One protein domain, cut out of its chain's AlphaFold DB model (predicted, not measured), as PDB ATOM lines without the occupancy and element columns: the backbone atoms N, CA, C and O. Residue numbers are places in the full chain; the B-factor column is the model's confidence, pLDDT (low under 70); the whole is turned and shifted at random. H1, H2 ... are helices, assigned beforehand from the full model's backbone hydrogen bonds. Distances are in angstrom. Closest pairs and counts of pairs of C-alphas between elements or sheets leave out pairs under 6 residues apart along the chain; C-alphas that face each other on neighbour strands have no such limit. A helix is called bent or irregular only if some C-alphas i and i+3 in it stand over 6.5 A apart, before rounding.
ATOM      1  N   ASN A 146      78.306 136.577  85.875       89.56
ATOM      2  CA  ASN A 146      77.480 136.705  84.677       89.56
ATOM      3  C   ASN A 146      76.272 137.602  84.949       89.56
ATOM      4  O   ASN A 146      76.042 138.547  84.198       89.56
ATOM      5  N   SER A 147      75.567 137.374  86.061       91.25
ATOM      6  CA  SER A 147      74.465 138.250  86.467       91.25
ATOM      7  C   SER A 147      74.945 139.683  86.710       91.25
ATOM      8  O   SER A 147      74.334 140.621  86.213       91.25
ATOM      9  N   LEU A 148      76.095 139.879  87.370       92.56
ATOM     10  CA  LEU A 148      76.647 141.221  87.601       92.56
ATOM     11  C   LEU A 148      77.027 141.963  86.313       92.56
ATOM     12  O   LEU A 148      76.861 143.178  86.257       92.56
ATOM     13  N   ILE A 149      77.561 141.268  85.305       93.44
ATOM     14  CA  ILE A 149      77.891 141.854  83.997       93.44
ATOM     15  C   ILE A 149      76.608 142.267  83.262       93.44
ATOM     16  O   ILE A 149      76.535 143.380  82.740       93.44
ATOM     17  N   ILE A 150      75.586 141.405  83.263       91.81
ATOM     18  CA  ILE A 150      74.284 141.678  82.635       91.81
ATOM     19  C   ILE A 150      73.591 142.866  83.322       91.81
ATOM     20  O   ILE A 150      73.113 143.777  82.650       91.81
ATOM     21  N   ASP A 151      73.611 142.909  84.654       93.44
ATOM     22  CA  ASP A 151      72.942 143.943  85.453       93.44
ATOM     23  C   ASP A 151      73.663 145.307  85.439       93.44
ATOM     24  O   ASP A 151      73.108 146.299  85.911       93.44
ATOM     25  N   TYR A 152      74.896 145.389  84.922       91.31
ATOM     26  CA  TYR A 152      75.685 146.632  84.910       91.31
ATOM     27  C   TYR A 152      75.162 147.699  83.923       91.31
ATOM     28  O   TYR A 152      75.634 148.834  83.965       91.31
ATOM     29  N   ASP A 153      74.187 147.351  83.073       87.38
ATOM     30  CA  ASP A 153      73.473 148.251  82.146       87.38
ATOM     31  C   ASP A 153      74.411 149.115  81.274       87.38
ATOM     32  O   ASP A 153      74.292 150.339  81.188       87.38
ATOM     33  N   ASN A 154      75.411 148.468  80.661       91.75
ATOM     34  CA  ASN A 154      76.349 149.090  79.724       91.75
ATOM     35  C   ASN A 154      76.784 148.070  78.654       91.75
ATOM     36  O   ASN A 154      77.518 147.123  78.950       91.75
ATOM     37  N   GLU A 155      76.342 148.282  77.411       91.94
ATOM     38  CA  GLU A 155      76.596 147.381  76.276       91.94
ATOM     39  C   GLU A 155      78.092 147.244  75.941       91.94
ATOM     40  O   GLU A 155      78.543 146.148  75.600       91.94
ATOM     41  N   ASP A 156      78.887 148.309  76.099       92.44
ATOM     42  CA  ASP A 156      80.331 148.274  75.835       92.44
ATOM     43  C   ASP A 156      81.058 147.399  76.865       92.44
ATOM     44  O   ASP A 156      81.968 146.642  76.527       92.44
ATOM     45  N   VAL A 157      80.633 147.459  78.133       94.38
ATOM     46  CA  VAL A 157      81.172 146.620  79.218       94.38
ATOM     47  C   VAL A 157      80.824 145.153  79.000       94.38
ATOM     48  O   VAL A 157      81.699 144.298  79.158       94.38
ATOM     49  N   GLN A 158      79.575 144.865  78.632       94.75
ATOM     50  CA  GLN A 158      79.110 143.507  78.347       94.75
ATOM     51  C   GLN A 158      79.866 142.910  77.155       94.75
ATOM     52  O   GLN A 158      80.480 141.852  77.291       94.75
ATOM     53  N   SER A 159      79.934 143.641  76.039       94.44
ATOM     54  CA  SER A 159      80.647 143.208  74.830       94.44
ATOM     55  C   SER A 159      82.141 143.016  75.099       94.44
ATOM     56  O   SER A 159      82.725 141.999  74.740       94.44
ATOM     57  N   TYR A 160      82.783 143.948  75.811       94.88
ATOM     58  CA  TYR A 160      84.197 143.814  76.165       94.88
ATOM     59  C   TYR A 160      84.463 142.609  77.081       94.88
ATOM     60  O   TYR A 160      85.489 141.933  76.937       94.88
ATOM     61  N   TRP A 161      83.553 142.313  78.014       95.62
ATOM     62  CA  TRP A 161      83.662 141.119  78.845       95.62
ATOM     63  C   TRP A 161      83.574 139.839  78.007       95.62
ATOM     64  O   TRP A 161      84.466 138.995  78.108       95.62
ATOM     65  N   GLU A 162      82.545 139.710  77.172       94.94
ATOM     66  CA  GLU A 162      82.265 138.501  76.390       94.94
ATOM     67  C   GLU A 162      83.279 138.262  75.264       94.94
ATOM     68  O   GLU A 162      83.758 137.138  75.103       94.94
ATOM     69  N   ASP A 163      83.662 139.309  74.532       94.56
ATOM     70  CA  ASP A 163      84.482 139.181  73.323       94.56
ATOM     71  C   ASP A 163      85.990 139.251  73.594       94.56
ATOM     72  O   ASP A 163      86.793 138.741  72.809       94.56
ATOM     73  N   VAL A 164      86.410 139.895  74.693       93.88
ATOM     74  CA  VAL A 164      87.836 140.164  74.963       93.88
ATOM     75  C   VAL A 164      88.306 139.552  76.272       93.88
ATOM     76  O   VAL A 164      89.333 138.869  76.297       93.88
ATOM     77  N   VAL A 165      87.611 139.821  77.378       95.06
ATOM     78  CA  VAL A 165      88.086 139.409  78.705       95.06
ATOM     79  C   VAL A 165      87.907 137.910  78.903       95.06
ATOM     80  O   VAL A 165      88.892 137.221  79.154       95.06
ATOM     81  N   LEU A 166      86.688 137.392  78.768       94.56
ATOM     82  CA  LEU A 166      86.371 135.994  79.045       94.56
ATOM     83  C   LEU A 166      87.185 135.011  78.177       94.56
ATOM     84  O   LEU A 166      87.759 134.083  78.756       94.56
ATOM     85  N   PRO A 167      87.352 135.213  76.852       95.75
ATOM     86  CA  PRO A 167      88.211 134.355  76.035       95.75
ATOM     87  C   PRO A 167      89.667 134.383  76.509       95.75
ATOM     88  O   PRO A 167      90.293 133.338  76.666       95.75
ATOM     89  N   ASN A 168      90.189 135.568  76.843       94.81
ATOM     90  CA  ASN A 168      91.546 135.706  77.370       94.81
ATOM     91  C   ASN A 168      91.724 134.973  78.708       94.81
ATOM     92  O   ASN A 168      92.757 134.348  78.922       94.81
ATOM     93  N   LEU A 169      90.734 135.027  79.603       94.44
ATOM     94  CA  LEU A 169      90.782 134.320  80.886       94.44
ATOM     95  C   LEU A 169      90.723 132.797  80.709       94.44
ATOM     96  O   LEU A 169      91.474 132.088  81.383       94.44
ATOM     97  N   ASN A 170      89.885 132.308  79.792       93.00
ATOM     98  CA  ASN A 170      89.767 130.881  79.480       93.00
ATOM     99  C   ASN A 170      91.087 130.305  78.944       93.00
ATOM    100  O   ASN A 170      91.484 129.208  79.339       93.00
ATOM    101  N   ASP A 171      91.811 131.084  78.135       93.12
ATOM    102  CA  ASP A 171      93.112 130.706  77.571       93.12
ATOM    103  C   ASP A 171      94.298 130.951  78.525       93.12
ATOM    104  O   ASP A 171      95.456 130.817  78.126       93.12
ATOM    105  N   ASN A 172      94.047 131.321  79.791       90.62
ATOM    106  CA  ASN A 172      95.083 131.747  80.744       90.62
ATOM    107  C   ASN A 172      95.995 132.858  80.179       90.62
ATOM    108  O   ASN A 172      97.209 132.869  80.398       90.62
ATOM    109  N   GLY A 173      95.409 133.785  79.426       92.38
ATOM    110  CA  GLY A 173      96.095 134.891  78.781       92.38
ATOM    111  C   GLY A 173      96.596 135.956  79.757       92.38
ATOM    112  O   GLY A 173      96.570 135.829  80.981       92.38
ATOM    113  N   ASN A 174      97.062 137.072  79.202       92.75
ATOM    114  CA  ASN A 174      97.680 138.145  79.982       92.75
ATOM    115  C   ASN A 174      96.727 138.873  80.951       92.75
ATOM    116  O   ASN A 174      97.217 139.573  81.834       92.75
ATOM    117  N   LYS A 175      95.402 138.740  80.820       93.19
ATOM    118  CA  LYS A 175      94.422 139.299  81.766       93.19
ATOM    119  C   LYS A 175      94.107 138.343  82.924       93.19
ATOM    120  O   LYS A 175      93.498 138.781  83.894       93.19
ATOM    121  N   ALA A 176      94.555 137.086  82.885       94.50
ATOM    122  CA  ALA A 176      94.412 136.173  84.018       94.50
ATOM    123  C   ALA A 176      95.299 136.614  85.195       94.50
ATOM    124  O   ALA A 176      96.405 137.136  85.003       94.50
ATOM    125  N   LEU A 177      94.815 136.429  86.427       94.81
ATOM    126  CA  LEU A 177      95.618 136.654  87.631       94.81
ATOM    127  C   LEU A 177      96.577 135.482  87.839       94.81
ATOM    128  O   LEU A 177      96.219 134.319  87.663       94.81
ATOM    129  N   THR A 178      97.793 135.801  88.269       93.38
ATOM    130  CA  THR A 178      98.713 134.813  88.841       93.38
ATOM    131  C   THR A 178      98.225 134.364  90.221       93.38
ATOM    132  O   THR A 178      97.398 135.032  90.842       93.38
ATOM    133  N   ARG A 179      98.771 133.256  90.743       90.56
ATOM    134  CA  ARG A 179      98.446 132.767  92.093       90.56
ATOM    135  C   ARG A 179      98.620 133.860  93.153       90.56
ATOM    136  O   ARG A 179      97.685 134.130  93.898       90.56
ATOM    137  N   ASP A 180      99.769 134.528  93.171       91.44
ATOM    138  CA  ASP A 180     100.077 135.555  94.174       91.44
ATOM    139  C   ASP A 180      99.141 136.766  94.081       91.44
ATOM    140  O   ASP A 180      98.737 137.332  95.096       91.44
ATOM    141  N   GLU A 181      98.737 137.148  92.865       94.25
ATOM    142  CA  GLU A 181      97.751 138.212  92.664       94.25
ATOM    143  C   GLU A 181      96.360 137.801  93.144       94.25
ATOM    144  O   GLU A 181      95.660 138.626  93.735       94.25
ATOM    145  N   THR A 182      95.967 136.542  92.936       93.25
ATOM    146  CA  THR A 182      94.703 136.011  93.456       93.25
ATOM    147  C   THR A 182      94.723 135.964  94.981       93.25
ATOM    148  O   THR A 182      93.760 136.392  95.608       93.25
ATOM    149  N   ILE A 183      95.836 135.564  95.604       91.94
ATOM    150  CA  ILE A 183      95.999 135.595  97.069       91.94
ATOM    151  C   ILE A 183      95.889 137.017  97.606       91.94
ATOM    152  O   ILE A 183      95.155 137.262  98.565       91.94
ATOM    153  N   ALA A 184      96.582 137.969  96.978       92.31
ATOM    154  CA  ALA A 184      96.485 139.373  97.353       92.31
ATOM    155  C   ALA A 184      95.040 139.885  97.226       92.31
ATOM    156  O   ALA A 184      94.551 140.589  98.110       92.31
ATOM    157  N   TYR A 185      94.321 139.486  96.171       93.06
ATOM    158  CA  TYR A 185      92.908 139.828  96.012       93.06
ATOM    159  C   TYR A 185      92.018 139.188  97.081       93.06
ATOM    160  O   TYR A 185      91.126 139.850  97.613       93.06
ATOM    161  N   ILE A 186      92.260 137.927  97.436       91.88
ATOM    162  CA  ILE A 186      91.508 137.229  98.479       91.88
ATOM    163  C   ILE A 186      91.631 137.973  99.815       91.88
ATOM    164  O   ILE A 186      90.605 138.237 100.446       91.88
ATOM    165  N   LYS A 187      92.855 138.380 100.183       89.94
ATOM    166  CA  LYS A 187      93.165 139.094 101.432       89.94
ATOM    167  C   LYS A 187      92.617 140.529 101.459       89.94
ATOM    168  O   LYS A 187      91.968 140.918 102.426       89.94
ATOM    169  N   ASP A 188      92.841 141.304 100.394       89.75
ATOM    170  CA  ASP A 188      92.608 142.759 100.404       89.75
ATOM    171  C   ASP A 188      91.363 143.216  99.627       89.75
ATOM    172  O   ASP A 188      90.981 144.386  99.708       89.75
ATOM    173  N   SER A 189      90.749 142.331  98.834       89.88
ATOM    174  CA  SER A 189      89.647 142.632  97.900       89.88
ATOM    175  C   SER A 189      89.945 143.799  96.947       89.88
ATOM    176  O   SER A 189      89.060 144.567  96.563       89.88
ATOM    177  N   LYS A 190      91.220 143.965  96.568       91.69
ATOM    178  CA  LYS A 190      91.698 145.033  95.681       91.69
ATOM    179  C   LYS A 190      92.327 144.439  94.423       91.69
ATOM    180  O   LYS A 190      93.326 143.733  94.544       91.69
ATOM    181  N   PRO A 191      91.817 144.761  93.218       91.69
ATOM    182  CA  PRO A 191      92.427 144.283  91.982       91.69
ATOM    183  C   PRO A 191      93.881 144.745  91.867       91.69
ATOM    184  O   PRO A 191      94.204 145.891  92.216       91.69
ATOM    185  N   CYS A 192      94.753 143.870  91.364       93.94
ATOM    186  CA  CYS A 192      96.177 144.162  91.269       93.94
ATOM    187  C   CYS A 192      96.456 145.305  90.271       93.94
ATOM    188  O   CYS A 192      95.698 145.573  89.334       93.94
ATOM    189  N   ARG A 193      97.583 146.004  90.464       93.81
ATOM    190  CA  ARG A 193      97.960 147.160  89.628       93.81
ATOM    191  C   ARG A 193      98.164 146.787  88.160       93.81
ATOM    192  O   ARG A 193      97.863 147.600  87.293       93.81
ATOM    193  N   ARG A 194      98.660 145.574  87.892       95.25
ATOM    194  CA  ARG A 194      98.900 145.067  86.538       95.25
ATOM    195  C   ARG A 194      97.599 144.988  85.744       95.25
ATOM    196  O   ARG A 194      97.531 145.570  84.668       95.25
ATOM    197  N   ILE A 195      96.565 144.359  86.304       94.44
ATOM    198  CA  ILE A 195      95.244 144.269  85.667       94.44
ATOM    199  C   ILE A 195      94.634 145.655  85.487       94.44
ATOM    200  O   ILE A 195      94.212 145.988  84.388       94.44
ATOM    201  N   LYS A 196      94.682 146.516  86.513       93.62
ATOM    202  CA  LYS A 196      94.188 147.897  86.382       93.62
ATOM    203  C   LYS A 196      94.852 148.655  85.231       93.62
ATOM    204  O   LYS A 196      94.171 149.400  84.540       93.62
ATOM    205  N   ARG A 197      96.158 148.465  85.026       93.19
ATOM    206  CA  ARG A 197      96.897 149.084  83.922       93.19
ATOM    207  C   ARG A 197      96.486 148.509  82.568       93.19
ATOM    208  O   ARG A 197      96.179 149.281  81.678       93.19
ATOM    209  N   LEU A 198      96.404 147.182  82.447       92.69
ATOM    210  CA  LEU A 198      95.985 146.518  81.207       92.69
ATOM    211  C   LEU A 198      94.593 146.967  80.743       92.69
ATOM    212  O   LEU A 198      94.413 147.265  79.573       92.69
ATOM    213  N   ILE A 199      93.631 147.066  81.665       92.44
ATOM    214  CA  ILE A 199      92.276 147.545  81.346       92.44
ATOM    215  C   ILE A 199      92.261 149.053  81.067       92.44
ATOM    216  O   ILE A 199      91.437 149.538  80.301       92.44
ATOM    217  N   HIS A 200      93.167 149.820  81.680       89.38
ATOM    218  CA  HIS A 200      93.270 151.248  81.404       89.38
ATOM    219  C   HIS A 200      93.834 151.545  80.013       89.38
ATOM    220  O   HIS A 200      93.351 152.486  79.380       89.38
ATOM    221  N   ASP A 201      94.802 150.740  79.572       87.38
ATOM    222  CA  ASP A 201      95.468 150.849  78.273       87.38
ATOM    223  C   ASP A 201      94.574 150.356  77.111       87.38
ATOM    224  O   ASP A 201      94.764 150.786  75.972       87.38
ATOM    225  N   ASP A 202      93.570 149.513  77.385       84.06
ATOM    226  CA  ASP A 202      92.550 149.134  76.402       84.06
ATOM    227  C   ASP A 202      91.594 150.319  76.157       84.06
ATOM    228  O   ASP A 202      90.809 150.715  77.020       84.06
ATOM    229  N   ALA A 203      91.649 150.894  74.953       77.06
ATOM    230  CA  ALA A 203      90.858 152.065  74.554       77.06
ATOM    231  C   ALA A 203      89.351 151.785  74.361       77.06
ATOM    232  O   ALA A 203      88.630 152.660  73.898       77.06
ATOM    233  N   VAL A 204      88.888 150.572  74.684       84.38
ATOM    234  CA  VAL A 204      87.497 150.128  74.488       84.38
ATOM    235  C   VAL A 204      86.554 150.759  75.512       84.38
ATOM    236  O   VAL A 204      85.434 151.108  75.176       84.38
ATOM    237  N   LEU A 205      87.011 150.931  76.756       88.00
ATOM    238  CA  LEU A 205      86.212 151.536  77.822       88.00
ATOM    239  C   LEU A 205      86.662 152.981  78.044       88.00
ATOM    240  O   LEU A 205      87.846 153.234  78.281       88.00
ATOM    241  N   GLU A 206      85.730 153.931  78.020       85.69
ATOM    242  CA  GLU A 206      86.042 155.348  78.253       85.69
ATOM    243  C   GLU A 206      85.999 155.703  79.743       85.69
ATOM    244  O   GLU A 206      86.902 156.366  80.268       85.69
ATOM    245  N   GLU A 207      84.982 155.223  80.462       91.19
ATOM    246  CA  GLU A 207      84.763 155.610  81.849       91.19
ATOM    247  C   GLU A 207      85.633 154.824  82.843       91.19
ATOM    248  O   GLU A 207      85.739 153.597  82.830       91.19
ATOM    249  N   GLN A 208      86.212 155.534  83.818       91.19
ATOM    250  CA  GLN A 208      87.029 154.903  84.860       91.19
ATOM    251  C   GLN A 208      86.218 153.958  85.768       91.19
ATOM    252  O   GLN A 208      86.793 153.031  86.348       91.19
ATOM    253  N   LYS A 209      84.903 154.183  85.910       93.50
ATOM    254  CA  LYS A 209      84.013 153.315  86.699       93.50
ATOM    255  C   LYS A 209      83.912 151.919  86.063       93.50
ATOM    256  O   LYS A 209      84.100 150.934  86.776       93.50
ATOM    257  N   ASP A 210      83.783 151.862  84.739       94.44
ATOM    258  CA  ASP A 210      83.665 150.640  83.939       94.44
ATOM    259  C   ASP A 210      84.976 149.850  83.973       94.44
ATOM    260  O   ASP A 210      85.006 148.655  84.267       94.44
ATOM    261  N   LYS A 211      86.104 150.555  83.801       93.81
ATOM    262  CA  LYS A 211      87.452 149.973  83.928       93.81
ATOM    263  C   LYS A 211      87.676 149.331  85.297       93.81
ATOM    264  O   LYS A 211      88.231 148.237  85.403       93.81
ATOM    265  N   ASN A 212      87.259 150.015  86.363       94.06
ATOM    266  CA  ASN A 212      87.372 149.495  87.725       94.06
ATOM    267  C   ASN A 212      86.447 148.295  87.958       94.06
ATOM    268  O   ASN A 212      86.844 147.360  88.656       94.06
ATOM    269  N   PHE A 213      85.243 148.325  87.387       95.19
ATOM    270  CA  PHE A 213      84.285 147.233  87.462       95.19
ATOM    271  C   PHE A 213      84.823 145.971  86.780       95.19
ATOM    272  O   PHE A 213      84.924 144.937  87.437       95.19
ATOM    273  N   ILE A 214      85.311 146.064  85.539       95.62
ATOM    274  CA  ILE A 214      85.926 144.924  84.840       95.62
ATOM    275  C   ILE A 214      87.156 144.399  85.585       95.62
ATOM    276  O   ILE A 214      87.295 143.193  85.775       95.62
ATOM    277  N   ALA A 215      88.035 145.282  86.071       95.50
ATOM    278  CA  ALA A 215      89.191 144.853  86.858       95.50
ATOM    279  C   ALA A 215      88.779 144.074  88.122       95.50
ATOM    280  O   ALA A 215      89.488 143.154  88.532       95.50
ATOM    281  N   LYS A 216      87.638 144.427  88.732       95.06
ATOM    282  CA  LYS A 216      87.043 143.656  89.828       95.06
ATOM    283  C   LYS A 216      86.513 142.313  89.328       95.06
ATOM    284  O   LYS A 216      86.877 141.302  89.911       95.06
ATOM    285  N   MET A 217      85.732 142.276  88.250       95.62
ATOM    286  CA  MET A 217      85.161 141.032  87.709       95.62
ATOM    287  C   MET A 217      86.235 140.018  87.292       95.62
ATOM    288  O   MET A 217      86.096 138.834  87.574       95.62
ATOM    289  N   ILE A 218      87.357 140.475  86.729       95.81
ATOM    290  CA  ILE A 218      88.522 139.625  86.428       95.81
ATOM    291  C   ILE A 218      89.083 138.973  87.702       95.81
ATOM    292  O   ILE A 218      89.426 137.791  87.710       95.81
ATOM    293  N   ALA A 219      89.192 139.743  88.785       94.75
ATOM    294  CA  ALA A 219      89.707 139.236  90.048       94.75
ATOM    295  C   ALA A 219      88.717 138.271  90.726       94.75
ATOM    296  O   ALA A 219      89.135 137.241  91.249       94.75
ATOM    297  N   GLU A 220      87.415 138.559  90.655       93.69
ATOM    298  CA  GLU A 220      86.357 137.656  91.125       93.69
ATOM    299  C   GLU A 220      86.332 136.357  90.317       93.69
ATOM    300  O   GLU A 220      86.211 135.288  90.899       93.69
ATOM    301  N   TYR A 221      86.550 136.413  88.999       94.31
ATOM    302  CA  TYR A 221      86.641 135.217  88.157       94.31
ATOM    303  C   TYR A 221      87.768 134.287  88.614       94.31
ATOM    304  O   TYR A 221      87.585 133.072  88.697       94.31
ATOM    305  N   ALA A 222      88.929 134.850  88.967       93.38
ATOM    306  CA  ALA A 222      90.049 134.069  89.483       93.38
ATOM    307  C   ALA A 222      89.719 133.375  90.817       93.38
ATOM    308  O   ALA A 222      90.129 132.231  91.021       93.38
ATOM    309  N   VAL A 223      88.961 134.028  91.705       92.75
ATOM    310  CA  VAL A 223      88.461 133.417  92.951       92.75
ATOM    311  C   VAL A 223      87.453 132.315  92.630       92.75
ATOM    312  O   VAL A 223      87.642 131.177  93.051       92.75
ATOM    313  N   SER A 224      86.424 132.617  91.835       91.56
ATOM    314  CA  SER A 224      85.351 131.678  91.493       91.56
ATOM    315  C   SER A 224      85.868 130.414  90.807       91.56
ATOM    316  O   SER A 224      85.361 129.333  91.070       91.56
ATOM    317  N   ARG A 225      86.921 130.512  89.984       91.38
ATOM    318  CA  ARG A 225      87.548 129.348  89.335       91.38
ATOM    319  C   ARG A 225      88.220 128.383  90.318       91.38
ATOM    320  O   ARG A 225      88.373 127.210  90.001       91.38
ATOM    321  N   ASN A 226      88.661 128.878  91.474       91.19
ATOM    322  CA  ASN A 226      89.277 128.062  92.523       91.19
ATOM    323  C   ASN A 226      88.263 127.618  93.591       91.19
ATOM    324  O   ASN A 226      88.559 126.707  94.359       91.19
ATOM    325  N   ALA A 227      87.088 128.248  93.671       90.62
ATOM    326  CA  ALA A 227      86.028 127.839  94.582       90.62
ATOM    327  C   ALA A 227      85.341 126.572  94.053       90.62
ATOM    328  O   ALA A 227      84.825 126.558  92.939       90.62
TER     329      ALA A 227
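This is residues 146 to 227 of the 311 residues of the protein "Response_reg_2 domain-containing protein" of Escherichia coli (UniProt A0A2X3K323). One long helix, H5, runs through the middle of a compact cluster, with H2 and H4 packed on its earlier part and H3 crossing its later part. The short H1 folds back beside the beginning of H2 as a small hairpin. The printed part has 82 residues with five named helices, H1 to H5 in chain order, and no named strand; the class is all helix. It is compact and rounded, with a radius of gyration of the C-alphas of 11.8 A and spans of 31 by 23 by 23 A.

H1, residues 146 to 151, begins with C-alpha 146 at (77.480, 136.705, 84.677). H2, residues 155 to 170, is 21.4 A long, has a kink of 26 degrees near residue 163, and is irregular, but only just: C-alphas 163 and 166 are 6.8 A apart. H3 is residues 179 to 188, 14.2 A, and H4 residues 193 to 201, 12.2 A. H5, residues 208 to 226, is 28.0 A long and ends with C-alpha 226 at (89.277, 128.062, 92.523).

H5 is the hub, touching three helices. It touches H4 at a steep tilt of 48 degrees, closest at the C-alphas of Lys 196 and Ala 215, 5.9 A. With residues 210 to 218 alone it touches H2, closest C-alphas Val 157 and Asp 210, 6.7 A. With residues 219 to 223 alone it touches H3, closest C-alphas Thr 182 and Ala 222, 6.4 A. H1 and H2 form a helical hairpin, closest C-alphas Ile 149 and Gln 158, 6.0 A. H2 and H4 are apart. Every O i to N i+4 pair is within hydrogen-bond range in H1, H3 and H4; in H2 10 of 12 are, in H5 14 of 15.

The C-alphas farthest apart, Glu 206 and Ala 227, are 32.0 A apart. The printed part has no cut, no link is long, and no printed residue is under 70 in pLDDT.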